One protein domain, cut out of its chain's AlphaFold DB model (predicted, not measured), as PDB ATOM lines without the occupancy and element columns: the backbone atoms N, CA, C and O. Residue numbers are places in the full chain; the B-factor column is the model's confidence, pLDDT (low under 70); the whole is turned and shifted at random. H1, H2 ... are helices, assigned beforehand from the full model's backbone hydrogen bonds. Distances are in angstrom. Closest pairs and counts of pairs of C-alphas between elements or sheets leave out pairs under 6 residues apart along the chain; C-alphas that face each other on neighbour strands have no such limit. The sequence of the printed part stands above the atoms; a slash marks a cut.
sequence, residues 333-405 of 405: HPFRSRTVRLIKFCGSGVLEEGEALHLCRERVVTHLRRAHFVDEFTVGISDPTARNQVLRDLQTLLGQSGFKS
ATOM      1  N   HIS A 333     288.220 295.406 213.002       91.81
ATOM      2  CA  HIS A 333     288.804 295.664 211.689       91.81
ATOM      3  C   HIS A 333     288.502 297.084 211.173       91.81
ATOM      4  O   HIS A 333     287.433 297.633 211.445       91.81
ATOM      5  N   PRO A 334     289.395 297.678 210.348       92.94
ATOM      6  CA  PRO A 334     289.158 298.993 209.753       92.94
ATOM      7  C   PRO A 334     287.832 299.060 208.983       92.94
ATOM      8  O   PRO A 334     287.525 298.152 208.204       92.94
ATOM      9  N   PHE A 335     287.092 300.168 209.132       93.25
ATOM     10  CA  PHE A 335     285.753 300.339 208.550       93.25
ATOM     11  C   PHE A 335     285.706 300.033 207.048       93.25
ATOM     12  O   PHE A 335     284.909 299.200 206.619       93.25
ATOM     13  N   ARG A 336     286.651 300.576 206.270       92.94
ATOM     14  CA  ARG A 336     286.792 300.273 204.837       92.94
ATOM     15  C   ARG A 336     286.843 298.772 204.541       92.94
ATOM     16  O   ARG A 336     286.166 298.295 203.632       92.94
ATOM     17  N   SER A 337     287.644 298.023 205.300       92.56
ATOM     18  CA  SER A 337     287.856 296.592 205.067       92.56
ATOM     19  C   SER A 337     286.586 295.782 205.321       92.56
ATOM     20  O   SER A 337     286.256 294.908 204.519       92.56
ATOM     21  N   ARG A 338     285.869 296.059 206.417       94.31
ATOM     22  CA  ARG A 338     284.623 295.347 206.747       94.31
ATOM     23  C   ARG A 338     283.481 295.697 205.793       94.31
ATOM     24  O   ARG A 338     282.810 294.790 205.308       94.31
ATOM     25  N   THR A 339     283.340 296.964 205.393       93.25
ATOM     26  CA  THR A 339     282.356 297.380 204.379       93.25
ATOM     27  C   THR A 339     282.603 296.681 203.040       93.25
ATOM     28  O   THR A 339     281.681 296.097 202.475       93.25
ATOM     29  N   VAL A 340     283.851 296.657 202.552       94.19
ATOM     30  CA  VAL A 340     284.200 295.950 201.306       94.19
ATOM     31  C   VAL A 340     283.940 294.445 201.424       94.19
ATOM     32  O   VAL A 340     283.446 293.839 200.474       94.19
ATOM     33  N   ARG A 341     284.242 293.831 202.578       93.75
ATOM     34  CA  ARG A 341     283.992 292.402 202.826       93.75
ATOM     35  C   ARG A 341     282.498 292.071 202.769       93.75
ATOM     36  O   ARG A 341     282.137 291.113 202.092       93.75
ATOM     37  N   LEU A 342     281.648 292.872 203.413       92.94
ATOM     38  CA  LEU A 342     280.191 292.712 203.370       92.94
ATOM     39  C   LEU A 342     279.631 292.880 201.953       92.94
ATOM     40  O   LEU A 342     278.850 292.044 201.509       92.94
ATOM     41  N   ILE A 343     280.059 293.912 201.215       94.38
ATOM     42  CA  ILE A 343     279.596 294.131 199.834       94.38
ATOM     43  C   ILE A 343     279.987 292.942 198.947       94.38
ATOM     44  O   ILE A 343     279.135 292.394 198.252       94.38
ATOM     45  N   LYS A 344     281.248 292.490 199.027       93.44
ATOM     46  CA  LYS A 344     281.722 291.308 198.291       93.44
ATOM     47  C   LYS A 344     280.960 290.043 198.673       93.44
ATOM     48  O   LYS A 344     280.678 289.235 197.798       93.44
ATOM     49  N   PHE A 345     280.620 289.864 199.950       92.12
ATOM     50  CA  PHE A 345     279.815 288.729 200.397       92.12
ATOM     51  C   PHE A 345     278.423 288.750 199.748       92.12
ATOM     52  O   PHE A 345     278.044 287.768 199.112       92.12
ATOM     53  N   CYS A 346     277.722 289.886 199.792       92.12
ATOM     54  CA  CYS A 346     276.424 290.069 199.132       92.12
ATOM     55  C   CYS A 346     276.490 289.891 197.603       92.12
ATOM     56  O   CYS A 346     275.545 289.382 197.007       92.12
ATOM     57  N   GLY A 347     277.592 290.302 196.968       89.94
ATOM     58  CA  GLY A 347     277.815 290.185 195.522       89.94
ATOM     59  C   GLY A 347     278.409 288.851 195.055       89.94
ATOM     60  O   GLY A 347     278.557 288.639 193.857       89.94
ATOM     61  N   SER A 348     278.764 287.946 195.971       89.88
ATOM     62  CA  SER A 348     279.467 286.696 195.636       89.88
ATOM     63  C   SER A 348     278.597 285.645 194.937       89.88
ATOM     64  O   SER A 348     279.126 284.656 194.438       89.88
ATOM     65  N   GLY A 349     277.271 285.819 194.948       86.69
ATOM     66  CA  GLY A 349     276.312 284.814 194.478       86.69
ATOM     67  C   GLY A 349     276.149 283.611 195.417       86.69
ATOM     68  O   GLY A 349     275.513 282.630 195.043       86.69
ATOM     69  N   VAL A 350     276.719 283.663 196.629       89.62
ATOM     70  CA  VAL A 350     276.598 282.592 197.638       89.62
ATOM     71  C   VAL A 350     275.194 282.513 198.245       89.62
ATOM     72  O   VAL A 350     274.797 281.434 198.677       89.62
ATOM     73  N   LEU A 351     274.463 283.631 198.282       91.81
ATOM     74  CA  LEU A 351     273.076 283.720 198.738       91.81
ATOM     75  C   LEU A 351     272.154 284.003 197.550       91.81
ATOM     76  O   LEU A 351     272.442 284.889 196.743       91.81
ATOM     77  N   GLU A 352     271.032 283.291 197.483       91.81
ATOM     78  CA  GLU A 352     269.959 283.604 196.536       91.81
ATOM     79  C   GLU A 352     269.169 284.850 196.951       91.81
ATOM     80  O   GLU A 352     269.170 285.261 198.111       91.81
ATOM     81  N   GLU A 353     268.456 285.448 195.993       90.56
ATOM     82  CA  GLU A 353     267.540 286.552 196.282       90.56
ATOM     83  C   GLU A 353     266.397 286.091 197.188       90.56
ATOM     84  O   GLU A 353     265.461 285.447 196.720       90.56
ATOM     85  N   GLY A 354     266.481 286.444 198.464       92.75
ATOM     86  CA  GLY A 354     265.521 286.133 199.516       92.75
ATOM     87  C   GLY A 354     265.771 287.009 200.743       92.75
ATOM     88  O   GLY A 354     266.555 287.965 200.694       92.75
ATOM     89  N   GLU A 355     265.121 286.676 201.848       94.56
ATOM     90  CA  GLU A 355     265.254 287.340 203.141       94.56
ATOM     91  C   GLU A 355     266.695 287.270 203.667       94.56
ATOM     92  O   GLU A 355     267.229 288.283 204.122       94.56
ATOM     93  N   ALA A 356     267.387 286.134 203.504       93.56
ATOM     94  CA  ALA A 356     268.776 285.981 203.944       93.56
ATOM     95  C   ALA A 356     269.732 286.985 203.269       93.56
ATOM     96  O   ALA A 356     270.565 287.619 203.928       93.56
ATOM     97  N   LEU A 357     269.604 287.170 201.948       94.25
ATOM     98  CA  LEU A 357     270.379 288.176 201.216       94.25
ATOM     99  C   LEU A 357     269.932 289.596 201.577       94.25
ATOM    100  O   LEU A 357     270.775 290.490 201.679       94.25
ATOM    101  N   HIS A 358     268.630 289.812 201.780       93.69
ATOM    102  CA  HIS A 358     268.099 291.111 202.182       93.69
ATOM    103  C   HIS A 358     268.692 291.578 203.515       93.69
ATOM    104  O   HIS A 358     269.207 292.692 203.576       93.69
ATOM    105  N   LEU A 359     268.742 290.703 204.524       92.88
ATOM    106  CA  LEU A 359     269.342 290.980 205.832       92.88
ATOM    107  C   LEU A 359     270.812 291.426 205.713       92.88
ATOM    108  O   LEU A 359     271.249 292.398 206.333       92.88
ATOM    109  N   CYS A 360     271.586 290.755 204.855       91.75
ATOM    110  CA  CYS A 360     272.984 291.117 204.609       91.75
ATOM    111  C   CYS A 360     273.111 292.465 203.873       91.75
ATOM    112  O   CYS A 360     273.983 293.279 204.194       91.75
ATOM    113  N   ARG A 361     272.236 292.721 202.890       93.88
ATOM    114  CA  ARG A 361     272.194 293.986 202.140       93.88
ATOM    115  C   ARG A 361     271.773 295.155 203.022       93.88
ATOM    116  O   ARG A 361     272.336 296.237 202.875       93.88
ATOM    117  N   GLU A 362     270.844 294.945 203.947       93.56
ATOM    118  CA  GLU A 362     270.399 295.969 204.888       93.56
ATOM    119  C   GLU A 362     271.573 296.493 205.719       93.56
ATOM    120  O   GLU A 362     271.773 297.704 205.779       93.56
ATOM    121  N   ARG A 363     272.438 295.608 206.239       92.94
ATOM    122  CA  ARG A 363     273.640 296.025 206.983       92.94
ATOM    123  C   ARG A 363     274.565 296.922 206.155       92.94
ATOM    124  O   ARG A 363     275.089 297.911 206.668       92.94
ATOM    125  N   VAL A 364     274.748 296.609 204.871       93.25
ATOM    126  CA  VAL A 364     275.522 297.454 203.944       93.25
ATOM    127  C   VAL A 364     274.847 298.815 203.765       93.25
ATOM    128  O   VAL A 364     275.516 299.844 203.850       93.25
ATOM    129  N   VAL A 365     273.528 298.845 203.565       93.19
ATOM    130  CA  VAL A 365     272.761 300.093 203.424       93.19
ATOM    131  C   VAL A 365     272.847 300.946 204.693       93.19
ATOM    132  O   VAL A 365     273.023 302.160 204.592       93.19
ATOM    133  N   THR A 366     272.799 300.343 205.885       92.88
ATOM    134  CA  THR A 366     272.998 301.047 207.161       92.88
ATOM    135  C   THR A 366     274.360 301.733 207.223       92.88
ATOM    136  O   THR A 366     274.440 302.873 207.679       92.88
ATOM    137  N   HIS A 367     275.426 301.087 206.735       91.25
ATOM    138  CA  HIS A 367     276.748 301.718 206.645       91.25
ATOM    139  C   HIS A 367     276.753 302.894 205.672       91.25
ATOM    140  O   HIS A 367     277.212 303.973 206.038       91.25
ATOM    141  N   LEU A 368     276.208 302.710 204.466       90.44
ATOM    142  CA  LEU A 368     276.187 303.741 203.422       90.44
ATOM    143  C   LEU A 368     275.388 304.993 203.821       90.44
ATOM    144  O   LEU A 368     275.684 306.082 203.341       90.44
ATOM    145  N   ARG A 369     274.391 304.855 204.705       91.88
ATOM    146  CA  ARG A 369     273.551 305.966 205.188       91.88
ATOM    147  C   ARG A 369     274.169 306.784 206.329       91.88
ATOM    148  O   ARG A 369     273.546 307.742 206.782       91.88
ATOM    149  N   ARG A 370     275.361 306.436 206.828       91.31
ATOM    150  CA  ARG A 370     276.020 307.188 207.912       91.31
ATOM    151  C   ARG A 370     276.469 308.569 207.430       91.31
ATOM    152  O   ARG A 370     277.085 308.685 206.376       91.31
ATOM    153  N   ALA A 371     276.245 309.599 208.251       84.75
ATOM    154  CA  ALA A 371     276.582 310.989 207.920       84.75
ATOM    155  C   ALA A 371     278.071 311.204 207.579       84.75
ATOM    156  O   ALA A 371     278.390 312.010 206.712       84.75
ATOM    157  N   HIS A 372     278.969 310.442 208.210       89.50
ATOM    158  CA  HIS A 372     280.422 310.521 208.010       89.50
ATOM    159  C   HIS A 372     280.985 309.322 207.240       89.50
ATOM    160  O   HIS A 372     282.162 308.997 207.372       89.50
ATOM    161  N   PHE A 373     280.162 308.644 206.429       91.62
ATOM    162  CA  PHE A 373     280.583 307.436 205.717       91.62
ATOM    163  C   PHE A 373     281.857 307.650 204.889       91.62
ATOM    164  O   PHE A 373     282.790 306.857 204.985       91.62
ATOM    165  N   VAL A 374     281.907 308.717 204.083       89.19
ATOM    166  CA  VAL A 374     283.048 308.999 203.195       89.19
ATOM    167  C   VAL A 374     284.319 309.248 204.003       89.19
ATOM    168  O   VAL A 374     285.376 308.710 203.665       89.19
ATOM    169  N   ASP A 375     284.208 310.005 205.091       89.75
ATOM    170  CA  ASP A 375     285.332 310.313 205.972       89.75
ATOM    171  C   ASP A 375     285.845 309.036 206.650       89.75
ATOM    172  O   ASP A 375     287.028 308.720 206.539       89.75
ATOM    173  N   GLU A 376     284.952 308.236 207.247       90.62
ATOM    174  CA  GLU A 376     285.279 306.960 207.900       90.62
ATOM    175  C   GLU A 376     285.865 305.924 206.924       90.62
ATOM    176  O   GLU A 376     286.795 305.184 207.256       90.62
ATOM    177  N   PHE A 377     285.335 305.846 205.700       91.81
ATOM    178  CA  PHE A 377     285.776 304.885 204.686       91.81
ATOM    179  C   PHE A 377     287.153 305.242 204.114       91.81
ATOM    180  O   PHE A 377     287.934 304.365 203.727       91.81
ATOM    181  N   THR A 378     287.488 306.532 204.083       91.75
ATOM    182  CA  THR A 378     288.745 307.032 203.514       91.75
ATOM    183  C   THR A 378     289.816 307.337 204.564       91.75
ATOM    184  O   THR A 378     290.901 307.804 204.205       91.75
ATOM    185  N   VAL A 379     289.572 306.986 205.835       92.00
ATOM    186  CA  VAL A 379     290.566 307.070 206.917       92.00
ATOM    187  C   VAL A 379     291.897 306.437 206.490       92.00
ATOM    188  O   VAL A 379     291.951 305.340 205.916       92.00
ATOM    189  N   GLY A 380     292.985 307.159 206.773       86.81
ATOM    190  CA  GLY A 380     294.356 306.757 206.455       86.81
ATOM    191  C   GLY A 380     294.806 307.052 205.019       86.81
ATOM    192  O   GLY A 380     295.931 306.705 204.672       86.81
ATOM    193  N   ILE A 381     293.970 307.684 204.185       88.69
ATOM    194  CA  ILE A 381     294.336 308.116 202.828       88.69
ATOM    195  C   ILE A 381     294.465 309.640 202.810       88.69
ATOM    196  O   ILE A 381     293.461 310.357 202.816       88.69
ATOM    197  N   SER A 382     295.701 310.136 202.783       85.62
ATOM    198  CA  SER A 382     295.987 311.578 202.758       85.62
ATOM    199  C   SER A 382     295.940 312.175 201.349       85.62
ATOM    200  O   SER A 382     295.579 313.338 201.205       85.62
ATOM    201  N   ASP A 383     296.276 311.392 200.317       92.12
ATOM    202  CA  ASP A 383     296.267 311.841 198.921       92.12
ATOM    203  C   ASP A 383     294.826 311.974 198.372       92.12
ATOM    204  O   ASP A 383     294.087 310.980 198.340       92.12
ATOM    205  N   PRO A 384     294.411 313.168 197.903       88.19
ATOM    206  CA  PRO A 384     293.101 313.381 197.287       88.19
ATOM    207  C   PRO A 384     292.842 312.506 196.052       88.19
ATOM    208  O   PRO A 384     291.701 312.103 195.814       88.19
ATOM    209  N   THR A 385     293.880 312.183 195.273       91.69
ATOM    210  CA  THR A 385     293.737 311.372 194.052       91.69
ATOM    211  C   THR A 385     293.416 309.923 194.409       91.69
ATOM    212  O   THR A 385     292.419 309.372 193.932       91.69
ATOM    213  N   ALA A 386     294.184 309.330 195.326       89.81
ATOM    214  CA  ALA A 386     293.916 308.007 195.882       89.81
ATOM    215  C   ALA A 386     292.546 307.922 196.574       89.81
ATOM    216  O   ALA A 386     291.847 306.916 196.432       89.81
ATOM    217  N   ARG A 387     292.118 308.980 197.281       90.88
ATOM    218  CA  ARG A 387     290.790 309.031 197.916       90.88
ATOM    219  C   ARG A 387     289.666 308.905 196.888       90.88
ATOM    220  O   ARG A 387     288.763 308.088 197.061       90.88
ATOM    221  N   ASN A 388     289.749 309.668 195.800       91.00
ATOM    222  CA  ASN A 388     288.775 309.605 194.711       91.00
ATOM    223  C   ASN A 388     288.785 308.244 194.005       91.00
ATOM    224  O   ASN A 388     287.717 307.737 193.661       91.00
ATOM    225  N   GLN A 389     289.958 307.629 193.821       92.56
ATOM    226  CA  GLN A 389     290.053 306.297 193.223       92.56
ATOM    227  C   GLN A 389     289.342 305.241 194.079       92.56
ATOM    228  O   GLN A 389     288.515 304.495 193.568       92.56
ATOM    229  N   VAL A 390     289.576 305.237 195.395       92.25
ATOM    230  CA  VAL A 390     288.943 304.277 196.315       92.25
ATOM    231  C   VAL A 390     287.417 304.426 196.349       92.25
ATOM    232  O   VAL A 390     286.701 303.428 196.441       92.25
ATOM    233  N   LEU A 391     286.893 305.650 196.238       92.81
ATOM    234  CA  LEU A 391     285.447 305.883 196.138       92.81
ATOM    235  C   LEU A 391     284.867 305.410 194.795       92.81
ATOM    236  O   LEU A 391     283.770 304.853 194.772       92.81
ATOM    237  N   ARG A 392     285.600 305.572 193.684       92.94
ATOM    238  CA  ARG A 392     285.204 305.025 192.372       92.94
ATOM    239  C   ARG A 392     285.197 303.497 192.367       92.94
ATOM    240  O   ARG A 392     284.249 302.890 191.864       92.94
ATOM    241  N   ASP A 393     286.212 302.881 192.966       93.44
ATOM    242  CA  ASP A 393     286.292 301.427 193.118       93.44
ATOM    243  C   ASP A 393     285.121 300.907 193.963       93.44
ATOM    244  O   ASP A 393     284.506 299.899 193.618       93.44
ATOM    245  N   LEU A 394     284.752 301.628 195.030       93.62
ATOM    246  CA  LEU A 394     283.568 301.321 195.833       93.62
ATOM    247  C   LEU A 394     282.275 301.407 195.008       93.62
ATOM    248  O   LEU A 394     281.455 300.497 195.090       93.62
ATOM    249  N   GLN A 395     282.084 302.459 194.205       91.62
ATOM    250  CA  GLN A 395     280.906 302.589 193.333       91.62
ATOM    251  C   GLN A 395     280.821 301.445 192.318       91.62
ATOM    252  O   GLN A 395     279.754 300.864 192.123       91.62
ATOM    253  N   THR A 396     281.957 301.073 191.725       93.25
ATOM    254  CA  THR A 396     282.039 299.934 190.802       93.25
ATOM    255  C   THR A 396     281.684 298.634 191.519       93.25
ATOM    256  O   THR A 396     280.891 297.845 191.007       93.25
ATOM    257  N   LEU A 397     282.201 298.429 192.733       92.69
ATOM    258  CA  LEU A 397     281.910 297.250 193.542       92.69
ATOM    259  C   LEU A 397     280.426 297.164 193.942       92.69
ATOM    260  O   LEU A 397     279.847 296.078 193.891       92.69
ATOM    261  N   LEU A 398     279.803 298.284 194.319       93.00
ATOM    262  CA  LEU A 398     278.370 298.357 194.627       93.00
ATOM    263  C   LEU A 398     277.524 297.985 193.405       93.00
ATOM    264  O   LEU A 398     276.649 297.123 193.518       93.00
ATOM    265  N   GLY A 399     277.850 298.550 192.237       90.25
ATOM    266  CA  GLY A 399     277.186 298.230 190.973       90.25
ATOM    267  C   GLY A 399     277.317 296.751 190.597       90.25
ATOM    268  O   GLY A 399     276.317 296.102 190.298       90.25
ATOM    269  N   GLN A 400     278.526 296.185 190.695       89.50
ATOM    270  CA  GLN A 400     278.781 294.757 190.446       89.50
ATOM    271  C   GLN A 400     278.046 293.837 191.430       89.50
ATOM    272  O   GLN A 400     277.649 292.736 191.063       89.50
ATOM    273  N   SER A 401     277.837 294.288 192.669       88.31
ATOM    274  CA  SER A 401     277.188 293.502 193.730       88.31
ATOM    275  C   SER A 401     275.661 293.678 193.774       88.31
ATOM    276  O   SER A 401     274.998 293.186 194.691       88.31
ATOM    277  N   GLY A 402     275.087 294.380 192.791       84.62
ATOM    278  CA  GLY A 402     273.642 294.564 192.648       84.62
ATOM    279  C   GLY A 402     273.029 295.610 193.584       84.62
ATOM    280  O   GLY A 402     271.807 295.661 193.714       84.62
ATOM    281  N   PHE A 403     273.841 296.457 194.222       84.00
ATOM    282  CA  PHE A 403     273.351 297.639 194.928       84.00
ATOM    283  C   PHE A 403     273.145 298.743 193.889       84.00
ATOM    284  O   PHE A 403     274.095 299.401 193.469       84.00
ATOM    285  N   LYS A 404     271.906 298.904 193.414       64.31
ATOM    286  CA  LYS A 404     271.557 300.033 192.545       64.31
ATOM    287  C   LYS A 404     271.606 301.321 193.373       64.31
ATOM    288  O   LYS A 404     271.036 301.354 194.463       64.31
ATOM    289  N   SER A 405     272.318 302.324 192.860       46.47
ATOM    290  CA  SER A 405     272.304 303.703 193.366       46.47
ATOM    291  C   SER A 405     270.963 304.370 193.118       46.47
ATOM    292  O   SER A 405     270.471 304.194 191.977       46.47
TER     293      SER A 405
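Overview. This is residues 333 to 405 of the 405 residues of an uncharacterized protein of Rhodospirillaceae bacterium (UniProt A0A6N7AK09). Three long helices run lengthwise through an elongated body: H1 touches both H2 and H4, which stay apart from each other, and the three centres make an open triangle. The short helix H3 sits by the start of H1, between H2 and H4 along the chain. The printed part has 73 residues with four named helices, in the order H1, H2, H3, H4, and no named strand; the class is all helix. It is compact, with a radius of gyration of the C-alphas of 12.6 A, and spans 40 by 22 by 20 A.

Arrangement. Begin at H1, residues 335 to 347, the hub, which touches three other helices. Look next at H2, residues 355 to 368: it forms a helical hairpin with H1, opposite ways at a shallow tilt of 31 degrees, and the closest C-alphas, of Cys 346 and Arg 361, are 6.5 A apart. H3, residues 373 to 377, touches H1 at residues 335 to 336 alone, closest at the C-alphas of Arg 336 and Phe 377, 4.7 A apart. H4, residues 384 to 400, touches H1 with residues 394 to 400 alone; the closest C-alphas, of Ile 343 and Leu 398, are 6.8 A apart, and the two run the same way at a shallow tilt of 24 degrees. In H1, H2, H3 and H4 every O i to N i+4 pair is within hydrogen-bond range.

Along the chain. Find C-alpha 335 at (285.753, 300.339, 208.550); from there H1 runs 18.3 A to C-alpha 347. H2 covers 19.7 A and H3 5.9 A. H4 runs 24.5 A, from C-alpha 384 at (293.101, 313.381, 197.287) to C-alpha 400 at (278.781, 294.757, 190.446).

Size, cuts and confidence. The C-alphas farthest apart, of Gly 354 and Asp 383, are 40.1 A apart. The printed part has no cut, and no link is long. Confidence is low, under 70, at residues 404 to 405.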